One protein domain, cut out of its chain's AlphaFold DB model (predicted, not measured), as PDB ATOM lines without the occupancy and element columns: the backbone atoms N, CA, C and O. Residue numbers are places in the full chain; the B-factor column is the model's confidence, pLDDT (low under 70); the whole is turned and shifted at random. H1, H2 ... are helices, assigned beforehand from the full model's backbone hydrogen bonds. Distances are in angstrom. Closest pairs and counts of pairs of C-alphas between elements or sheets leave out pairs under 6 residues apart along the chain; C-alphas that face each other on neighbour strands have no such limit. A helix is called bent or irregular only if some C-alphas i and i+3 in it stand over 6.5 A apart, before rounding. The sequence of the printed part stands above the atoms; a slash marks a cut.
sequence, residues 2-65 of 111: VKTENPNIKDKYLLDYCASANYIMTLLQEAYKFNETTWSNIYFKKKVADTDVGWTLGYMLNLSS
ATOM      1  N   VAL A   2     -37.230  17.039  75.545       80.69
ATOM      2  CA  VAL A   2     -36.153  17.646  76.377       80.69
ATOM      3  C   VAL A   2     -34.942  18.174  75.582       80.69
ATOM      4  O   VAL A   2     -34.452  19.272  75.835       80.69
ATOM      5  N   LYS A   3     -34.466  17.421  74.580       79.75
ATOM      6  CA  LYS A   3     -33.344  17.840  73.715       79.75
ATOM      7  C   LYS A   3     -33.686  19.036  72.819       79.75
ATOM      8  O   LYS A   3     -32.823  19.849  72.517       79.75
ATOM      9  N   THR A   4     -34.947  19.145  72.403       81.81
ATOM     10  CA  THR A   4     -35.436  20.248  71.562       81.81
ATOM     11  C   THR A   4     -35.472  21.558  72.346       81.81
ATOM     12  O   THR A   4     -35.188  22.611  71.792       81.81
ATOM     13  N   GLU A   5     -35.764  21.479  73.644       86.44
ATOM     14  CA  GLU A   5     -35.781  22.624  74.559       86.44
ATOM     15  C   GLU A   5     -34.370  23.082  74.969       86.44
ATOM     16  O   GLU A   5     -34.177  24.249  75.293       86.44
ATOM     17  N   ASN A   6     -33.367  22.194  74.919       87.56
ATOM     18  CA  ASN A   6     -32.004  22.464  75.393       87.56
ATOM     19  C   ASN A   6     -30.928  22.161  74.328       87.56
ATOM     20  O   ASN A   6     -30.079  21.290  74.535       87.56
ATOM     21  N   PRO A   7     -30.906  22.885  73.194       86.38
ATOM     22  CA  PRO A   7     -30.053  22.545  72.049       86.38
ATOM     23  C   PRO A   7     -28.548  22.738  72.298       86.38
ATOM     24  O   PRO A   7     -27.729  22.127  71.619       86.38
ATOM     25  N   ASN A   8     -28.168  23.576  73.270       90.31
ATOM     26  CA  ASN A   8     -26.767  23.917  73.553       90.31
ATOM     27  C   ASN A   8     -26.082  22.952  74.538       90.31
ATOM     28  O   ASN A   8     -24.879  23.068  74.784       90.31
ATOM     29  N   ILE A   9     -26.829  22.024  75.140       88.62
ATOM     30  CA  ILE A   9     -26.308  21.095  76.146       88.62
ATOM     31  C   ILE A   9     -25.955  19.771  75.469       88.62
ATOM     32  O   ILE A   9     -26.731  19.231  74.687       88.62
ATOM     33  N   LYS A  10     -24.779  19.213  75.786       90.31
ATOM     34  CA  LYS A  10     -24.380  17.898  75.261       90.31
ATOM     35  C   LYS A  10     -25.322  16.810  75.784       90.31
ATOM     36  O   LYS A  10     -25.566  16.742  76.988       90.31
ATOM     37  N   ASP A  11     -25.736  15.904  74.899       87.94
ATOM     38  CA  ASP A  11     -26.685  14.819  75.197       87.94
ATOM     39  C   ASP A  11     -26.325  14.011  76.451       87.94
ATOM     40  O   ASP A  11     -27.202  13.687  77.245       87.94
ATOM     41  N   LYS A  12     -25.031  13.743  76.674       87.75
ATOM     42  CA  LYS A  12     -24.556  13.026  77.867       87.75
ATOM     43  C   LYS A  12     -25.021  13.691  79.170       87.75
ATOM     44  O   LYS A  12     -25.522  13.013  80.052       87.75
ATOM     45  N   TYR A  13     -24.902  15.016  79.276       88.56
ATOM     46  CA  TYR A  13     -25.329  15.734  80.481       88.56
ATOM     47  C   TYR A  13     -26.852  15.776  80.614       88.56
ATOM     48  O   TYR A  13     -27.360  15.678  81.726       88.56
ATOM     49  N   LEU A  14     -27.578  15.873  79.494       88.94
ATOM     50  CA  LEU A  14     -29.044  15.850  79.502       88.94
ATOM     51  C   LEU A  14     -29.601  14.546  80.076       88.94
ATOM     52  O   LEU A  14     -30.571  14.581  80.830       88.94
ATOM     53  N   LEU A  15     -28.976  13.416  79.744       89.50
ATOM     54  CA  LEU A  15     -29.356  12.106  80.275       89.50
ATOM     55  C   LEU A  15     -29.065  11.991  81.778       89.50
ATOM     56  O   LEU A  15     -29.876  11.443  82.523       89.50
ATOM     57  N   ASP A  16     -27.951  12.566  82.229       92.69
ATOM     58  CA  ASP A  16     -27.492  12.434  83.612       92.69
ATOM     59  C   ASP A  16     -28.173  13.414  84.583       92.69
ATOM     60  O   ASP A  16     -28.107  13.204  85.798       92.69
ATOM     61  N   TYR A  17     -28.846  14.472  84.107       93.00
ATOM     62  CA  TYR A  17     -29.426  15.493  84.991       93.00
ATOM     63  C   TYR A  17     -30.465  14.943  85.963       93.00
ATOM     64  O   TYR A  17     -30.433  15.310  87.134       93.00
ATOM     65  N   CYS A  18     -31.365  14.065  85.513       93.38
ATOM     66  CA  CYS A  18     -32.408  13.516  86.384       93.38
ATOM     67  C   CYS A  18     -31.795  12.691  87.525       93.38
ATOM     68  O   CYS A  18     -32.118  12.901  88.696       93.38
ATOM     69  N   ALA A  19     -30.857  11.799  87.196       95.75
ATOM     70  CA  ALA A  19     -30.162  10.987  88.188       95.75
ATOM     71  C   ALA A  19     -29.307  11.854  89.128       95.75
ATOM     72  O   ALA A  19     -29.363  11.686  90.343       95.75
ATOM     73  N   SER A  20     -28.575  12.828  88.580       96.19
ATOM     74  CA  SER A  20     -27.705  13.723  89.353       96.19
ATOM     75  C   SER A  20     -28.495  14.636  90.292       96.19
ATOM     76  O   SER A  20     -28.085  14.841  91.431       96.19
ATOM     77  N   ALA A  21     -29.635  15.169  89.843       96.00
ATOM     78  CA  ALA A  21     -30.493  16.026  90.659       96.00
ATOM     79  C   ALA A  21     -31.105  15.251  91.832       96.00
ATOM     80  O   ALA A  21     -31.043  15.724  92.965       96.00
ATOM     81  N   ASN A  22     -31.627  14.045  91.579       97.62
ATOM     82  CA  ASN A  22     -32.132  13.179  92.645       97.62
ATOM     83  C   ASN A  22     -31.016  12.791  93.618       97.62
ATOM     84  O   ASN A  22     -31.194  12.906  94.825       97.62
ATOM     85  N   TYR A  23     -29.840  12.422  93.105       97.56
ATOM     86  CA  TYR A  23     -28.686  12.097  93.937       97.56
ATOM     87  C   TYR A  23     -28.295  13.251  94.869       97.56
ATOM     88  O   TYR A  23     -28.148  13.045  96.071       97.56
ATOM     89  N   ILE A  24     -28.172  14.474  94.341       97.19
ATOM     90  CA  ILE A  24     -27.845  15.660  95.143       97.19
ATOM     91  C   ILE A  24     -28.952  15.950  96.166       97.19
ATOM     92  O   ILE A  24     -28.641  16.275  97.311       97.19
ATOM     93  N   MET A  25     -30.225  15.807  95.785       96.31
ATOM     94  CA  MET A  25     -31.356  16.032  96.689       96.31
ATOM     95  C   MET A  25     -31.339  15.052  97.867       96.31
ATOM     96  O   MET A  25     -31.331  15.481  99.020       96.31
ATOM     97  N   THR A  26     -31.244  13.751  97.585       97.06
ATOM     98  CA  THR A  26     -31.137  12.696  98.602       97.06
ATOM     99  C   THR A  26     -29.911  12.906  99.487       97.06
ATOM    100  O   THR A  26     -29.990  12.780 100.705       97.06
ATOM    101  N   LEU A  27     -28.772  13.289  98.915       97.44
ATOM    102  CA  LEU A  27     -27.552  13.550  99.673       97.44
ATOM    103  C   LEU A  27     -27.710  14.735 100.643       97.44
ATOM    104  O   LEU A  27     -27.299  14.647 101.800       97.44
ATOM    105  N   LEU A  28     -28.342  15.830 100.217       96.94
ATOM    106  CA  LEU A  28     -28.580  16.986 101.085       96.94
ATOM    107  C   LEU A  28     -29.630  16.691 102.168       96.94
ATOM    108  O   LEU A  28     -29.405  17.003 103.337       96.94
ATOM    109  N   GLN A  29     -30.748  16.063 101.810       95.94
ATOM    110  CA  GLN A  29     -31.854  15.821 102.740       95.94
ATOM    111  C   GLN A  29     -31.601  14.617 103.655       95.94
ATOM    112  O   GLN A  29     -31.741  14.712 104.873       95.94
ATOM    113  N   GLU A  30     -31.190  13.474 103.107       95.88
ATOM    114  CA  GLU A  30     -31.066  12.235 103.874       95.88
ATOM    115  C   GLU A  30     -29.695  12.058 104.522       95.88
ATOM    116  O   GLU A  30     -29.636  11.565 105.649       95.88
ATOM    117  N   ALA A  31     -28.598  12.446 103.868       96.00
ATOM    118  CA  ALA A  31     -27.262  12.275 104.445       96.00
ATOM    119  C   ALA A  31     -26.865  13.477 105.312       96.00
ATOM    120  O   ALA A  31     -26.546  13.305 106.488       96.00
ATOM    121  N   TYR A  32     -26.951  14.695 104.767       96.19
ATOM    122  CA  TYR A  32     -26.604  15.921 105.498       96.19
ATOM    123  C   TYR A  32     -27.726  16.481 106.379       96.19
ATOM    124  O   TYR A  32     -27.474  17.408 107.147       96.19
ATOM    125  N   LYS A  33     -28.935  15.904 106.323       96.06
ATOM    126  CA  LYS A  33     -30.072  16.270 107.186       96.06
ATOM    127  C   LYS A  33     -30.498  17.737 107.051       96.06
ATOM    128  O   LYS A  33     -30.921  18.359 108.027       96.06
ATOM    129  N   PHE A  34     -30.387  18.299 105.846       96.12
ATOM    130  CA  PHE A  34     -31.006  19.589 105.556       96.12
ATOM    131  C   PHE A  34     -32.530  19.438 105.518       96.12
ATOM    132  O   PHE A  34     -33.060  18.598 104.795       96.12
ATOM    133  N   ASN A  35     -33.218  20.283 106.281       93.38
ATOM    134  CA  ASN A  35     -34.674  20.324 106.400       93.38
ATOM    135  C   ASN A  35     -35.192  21.667 105.864       93.38
ATOM    136  O   ASN A  35     -34.406  22.567 105.579       93.38
ATOM    137  N   GLU A  36     -36.511  21.854 105.817       92.69
ATOM    138  CA  GLU A  36     -37.160  23.088 105.333       92.69
ATOM    139  C   GLU A  36     -36.615  24.377 105.979       92.69
ATOM    140  O   GLU A  36     -36.497  25.415 105.330       92.69
ATOM    141  N   THR A  37     -36.226  24.319 107.257       94.06
ATOM    142  CA  THR A  37     -35.676  25.472 107.986       94.06
ATOM    143  C   THR A  37     -34.212  25.763 107.668       94.06
ATOM    144  O   THR A  37     -33.784  26.909 107.793       94.06
ATOM    145  N   THR A  38     -33.426  24.756 107.279       94.75
ATOM    146  CA  THR A  38     -31.989  24.899 106.990       94.75
ATOM    147  C   THR A  38     -31.686  24.958 105.498       94.75
ATOM    148  O   THR A  38     -30.606  25.410 105.121       94.75
ATOM    149  N   TRP A  39     -32.635  24.566 104.647       94.62
ATOM    150  CA  TRP A  39     -32.505  24.574 103.192       94.62
ATOM    151  C   TRP A  39     -32.205  25.969 102.627       94.62
ATOM    152  O   TRP A  39     -31.399  26.113 101.710       94.62
ATOM    153  N   SER A  40     -32.789  27.012 103.225       94.56
ATOM    154  CA  SER A  40     -32.566  28.415 102.844       94.56
ATOM    155  C   SER A  40     -31.123  28.899 103.043       94.56
ATOM    156  O   SER A  40     -30.740  29.911 102.458       94.56
ATOM    157  N   ASN A  41     -30.310  28.173 103.817       94.69
ATOM    158  CA  ASN A  41     -28.908  28.507 104.072       94.69
ATOM    159  C   ASN A  41     -27.943  27.908 103.031       94.69
ATOM    160  O   ASN A  41     -26.731  28.113 103.130       94.69
ATOM    161  N   ILE A  42     -28.442  27.154 102.044       95.25
ATOM    162  CA  ILE A  42     -27.618  26.548 100.994       95.25
ATOM    163  C   ILE A  42     -27.516  27.504  99.803       95.25
ATOM    164  O   ILE A  42     -28.509  27.835  99.156       95.25
ATOM    165  N   TYR A  43     -26.290  27.896  99.453       94.75
ATOM    166  CA  TYR A  43     -26.022  28.765  98.308       94.75
ATOM    167  C   TYR A  43     -25.235  28.025  97.227       94.75
ATOM    168  O   TYR A  43     -24.036  27.783  97.360       94.75
ATOM    169  N   PHE A  44     -25.889  27.723  96.105       94.81
ATOM    170  CA  PHE A  44     -25.223  27.157  94.932       94.81
ATOM    171  C   PHE A  44     -24.495  28.264  94.158       94.81
ATOM    172  O   PHE A  44     -25.098  29.016  93.388       94.81
ATOM    173  N   LYS A  45     -23.185  28.401  94.389       94.50
ATOM    174  CA  LYS A  45     -22.319  29.403  93.745       94.50
ATOM    175  C   LYS A  45     -21.079  28.734  93.165       94.50
ATOM    176  O   LYS A  45     -20.395  27.992  93.857       94.50
ATOM    177  N   LYS A  46     -20.769  29.038  91.902       93.69
ATOM    178  CA  LYS A  46     -19.532  28.580  91.252       93.69
ATOM    179  C   LYS A  46     -18.354  29.530  91.492       93.69
ATOM    180  O   LYS A  46     -17.232  29.070  91.647       93.69
ATOM    181  N   LYS A  47     -18.612  30.841  91.522       93.88
ATOM    182  CA  LYS A  47     -17.591  31.890  91.635       93.88
ATOM    183  C   LYS A  47     -17.920  32.899  92.728       93.88
ATOM    184  O   LYS A  47     -19.093  33.216  92.938       93.88
ATOM    185  N   VAL A  48     -16.878  33.448  93.348       91.75
ATOM    186  CA  VAL A  48     -16.922  34.594  94.268       91.75
ATOM    187  C   VAL A  48     -15.769  35.525  93.900       91.75
ATOM    188  O   VAL A  48     -14.650  35.058  93.725       91.75
ATOM    189  N   ALA A  49     -16.040  36.828  93.744       89.00
ATOM    190  CA  ALA A  49     -15.037  37.817  93.321       89.00
ATOM    191  C   ALA A  49     -14.223  37.366  92.080       89.00
ATOM    192  O   ALA A  49     -12.998  37.422  92.066       89.00
ATOM    193  N   ASP A  50     -14.930  36.839  91.069       89.25
ATOM    194  CA  ASP A  50     -14.405  36.255  89.817       89.25
ATOM    195  C   ASP A  50     -13.483  35.023  89.957       89.25
ATOM    196  O   ASP A  50     -13.058  34.426  88.966       89.25
ATOM    197  N   THR A  51     -13.258  34.548  91.180       87.62
ATOM    198  CA  THR A  51     -12.479  33.337  91.449       87.62
ATOM    199  C   THR A  51     -13.411  32.137  91.615       87.62
ATOM    200  O   THR A  51     -14.458  32.242  92.257       87.62
ATOM    201  N   ASP A  52     -13.055  30.991  91.028       91.88
ATOM    202  CA  ASP A  52     -13.813  29.749  91.209       91.88
ATOM    203  C   ASP A  52     -13.709  29.259  92.662       91.88
ATOM    204  O   ASP A  52     -12.627  29.179  93.247       91.88
ATOM    205  N   VAL A  53     -14.858  28.924  93.246       92.31
ATOM    206  CA  VAL A  53     -14.943  28.398  94.609       92.31
ATOM    207  C   VAL A  53     -14.444  26.956  94.604       92.31
ATOM    208  O   VAL A  53     -15.022  26.087  93.954       92.31
ATOM    209  N   GLY A  54     -13.372  26.694  95.346       93.00
ATOM    210  CA  GLY A  54     -12.782  25.367  95.449       93.00
ATOM    211  C   GLY A  54     -11.610  25.312  96.423       93.00
ATOM    212  O   GLY A  54     -11.125  26.331  96.913       93.00
ATOM    213  N   TRP A  55     -11.132  24.096  96.687       93.06
ATOM    214  CA  TRP A  55     -10.012  23.835  97.598       93.06
ATOM    215  C   TRP A  55      -8.671  24.365  97.073       93.06
ATOM    216  O   TRP A  55      -7.770  24.613  97.867       93.06
ATOM    217  N   THR A  56      -8.538  24.586  95.761       90.50
ATOM    218  CA  THR A  56      -7.290  25.032  95.122       90.50
ATOM    219  C   THR A  56      -6.769  26.349  95.696       90.50
ATOM    220  O   THR A  56      -5.577  26.461  95.977       90.50
ATOM    221  N   LEU A  57      -7.649  27.333  95.916       87.88
ATOM    222  CA  LEU A  57      -7.244  28.628  96.465       87.88
ATOM    223  C   LEU A  57      -6.749  28.485  97.911       87.88
ATOM    224  O   LEU A  57      -5.670  28.966  98.242       87.88
ATOM    225  N   GLY A  58      -7.501  27.772  98.757       87.25
ATOM    226  CA  GLY A  58      -7.098  27.503 100.141       87.25
ATOM    227  C   GLY A  58      -5.790  26.712 100.228       87.25
ATOM    228  O   GLY A  58      -4.940  27.006 101.064       87.25
ATOM    229  N   TYR A  59      -5.587  25.765  99.312       89.44
ATOM    230  CA  TYR A  59      -4.347  25.002  99.204       89.44
ATOM    231  C   TYR A  59      -3.146  25.899  98.871       89.44
ATOM    232  O   TYR A  59      -2.112  25.824  99.536       89.44
ATOM    233  N   MET A  60      -3.294  26.804  97.900       88.19
ATOM    234  CA  MET A  60      -2.249  27.770  97.543       88.19
ATOM    235  C   MET A  60      -1.939  28.742  98.693       88.19
ATOM    236  O   MET A  60      -0.773  29.063  98.939       88.19
ATOM    237  N   LEU A  61      -2.961  29.178  99.432       85.81
ATOM    238  CA  LEU A  61      -2.792  30.042 100.603       85.81
ATOM    239  C   LEU A  61      -2.044  29.340 101.745       85.81
ATOM    240  O   LEU A  61      -1.182  29.951 102.375       85.81
ATOM    241  N   ASN A  62      -2.322  28.055 101.977       85.00
ATOM    242  CA  ASN A  62      -1.615  27.258 102.979       85.00
ATOM    243  C   ASN A  62      -0.127  27.099 102.629       85.00
ATOM    244  O   ASN A  62       0.737  27.317 103.473       85.00
ATOM    245  N   LEU A  63       0.185  26.779 101.368       82.12
ATOM    246  CA  LEU A  63       1.574  26.633 100.913       82.12
ATOM    247  C   LEU A  63       2.380  27.934 101.002       82.12
ATOM    248  O   LEU A  63       3.578  27.902 101.261       82.12
ATOM    249  N   SER A  64       1.730  29.076 100.790       84.06
ATOM    250  CA  SER A  64       2.379  30.391 100.836       84.06
ATOM    251  C   SER A  64       2.442  30.997 102.241       84.06
ATOM    252  O   SER A  64       3.007  32.076 102.399       84.06
ATOM    253  N   SER A  65       1.890  30.321 103.263       75.00
ATOM    254  CA  SER A  65       1.762  30.846 104.636       75.00
ATOM    255  C   SER A  65       1.139  32.253 104.680       75.00
ATOM    256  O   SER A  65       1.448  33.057 105.556       75.00
TER     257      SER A  65
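What this domain is: This is residues 2 to 65 of the 111 residues of an uncharacterized protein of Anguilla anguilla (UniProt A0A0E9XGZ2). The model is an open zigzag of few contacts: one long helix, H2, a long link that turns back from its far end to make a V with it, and a second helix, H3, that sticks out beyond the link. A very short helix, H1, lies near the beginning of H2. The printed part has 64 residues with three named helices, in the order H1, H2, H3, and no named strand; the class is all helix. The whole is extended, with a radius of gyration of the C-alphas of 16.8 A, and only just flat, spanning 50 by 33 by 18 A.

Where its parts are: H1 is residues 2 to 5, 5.3 A from first to last C-alpha, and begins at C-alpha 2 at (-36.153, 17.646, 76.377). H2 is residues 11 to 31, 29.4 A long, from C-alpha 11 at (-26.685, 14.819, 75.197) to C-alpha 31 at (-27.262, 12.275, 104.445). H2 has a kink of 39 degrees near residue 18, and it is irregular, but only just: C-alphas 15 and 18 are 7.0 A apart. Residues 32 to 54 hold no named element. H3 is residues 55 to 63, 12.4 A long, and ends at C-alpha 63 at (1.574, 26.633, 100.913).

How they stand to each other: H1 and H2 only just touch, with 3 pairs of C-alphas within 8 A. Their closest C-alphas are those of Lys 3 and Asp 11, 7.5 A apart, and H2 touches H1 with residues 11 to 14 alone. Residues 16 to 24 of H2 stand free. H2 and H3 are apart, and so are H1 and H3. Residues 47 to 48 pair with residues 51 to 52, antiparallel, in stretches too short to be named. Residues 47 to 52 stand free, as do residues 55 to 65, of which 55 to 63 belong to H3. In H3 every O i to N i+4 pair is within hydrogen-bond range; in H2 15 of 17 are, and H1 is too short for such a pair.

The domain as a whole: The two C-alphas farthest apart are those of Thr 4 and Ser 65, 50.9 A. Without the stretches that stand free, the body has 38 residues, spanning 37 by 23 by 17 A. The link from H1 to H2 is tight, with 5 residues, and the link from H2 to H3 is long, with 23 residues. The printed part has no cut. Its mean pLDDT is 91.4, and no printed residue is under 70.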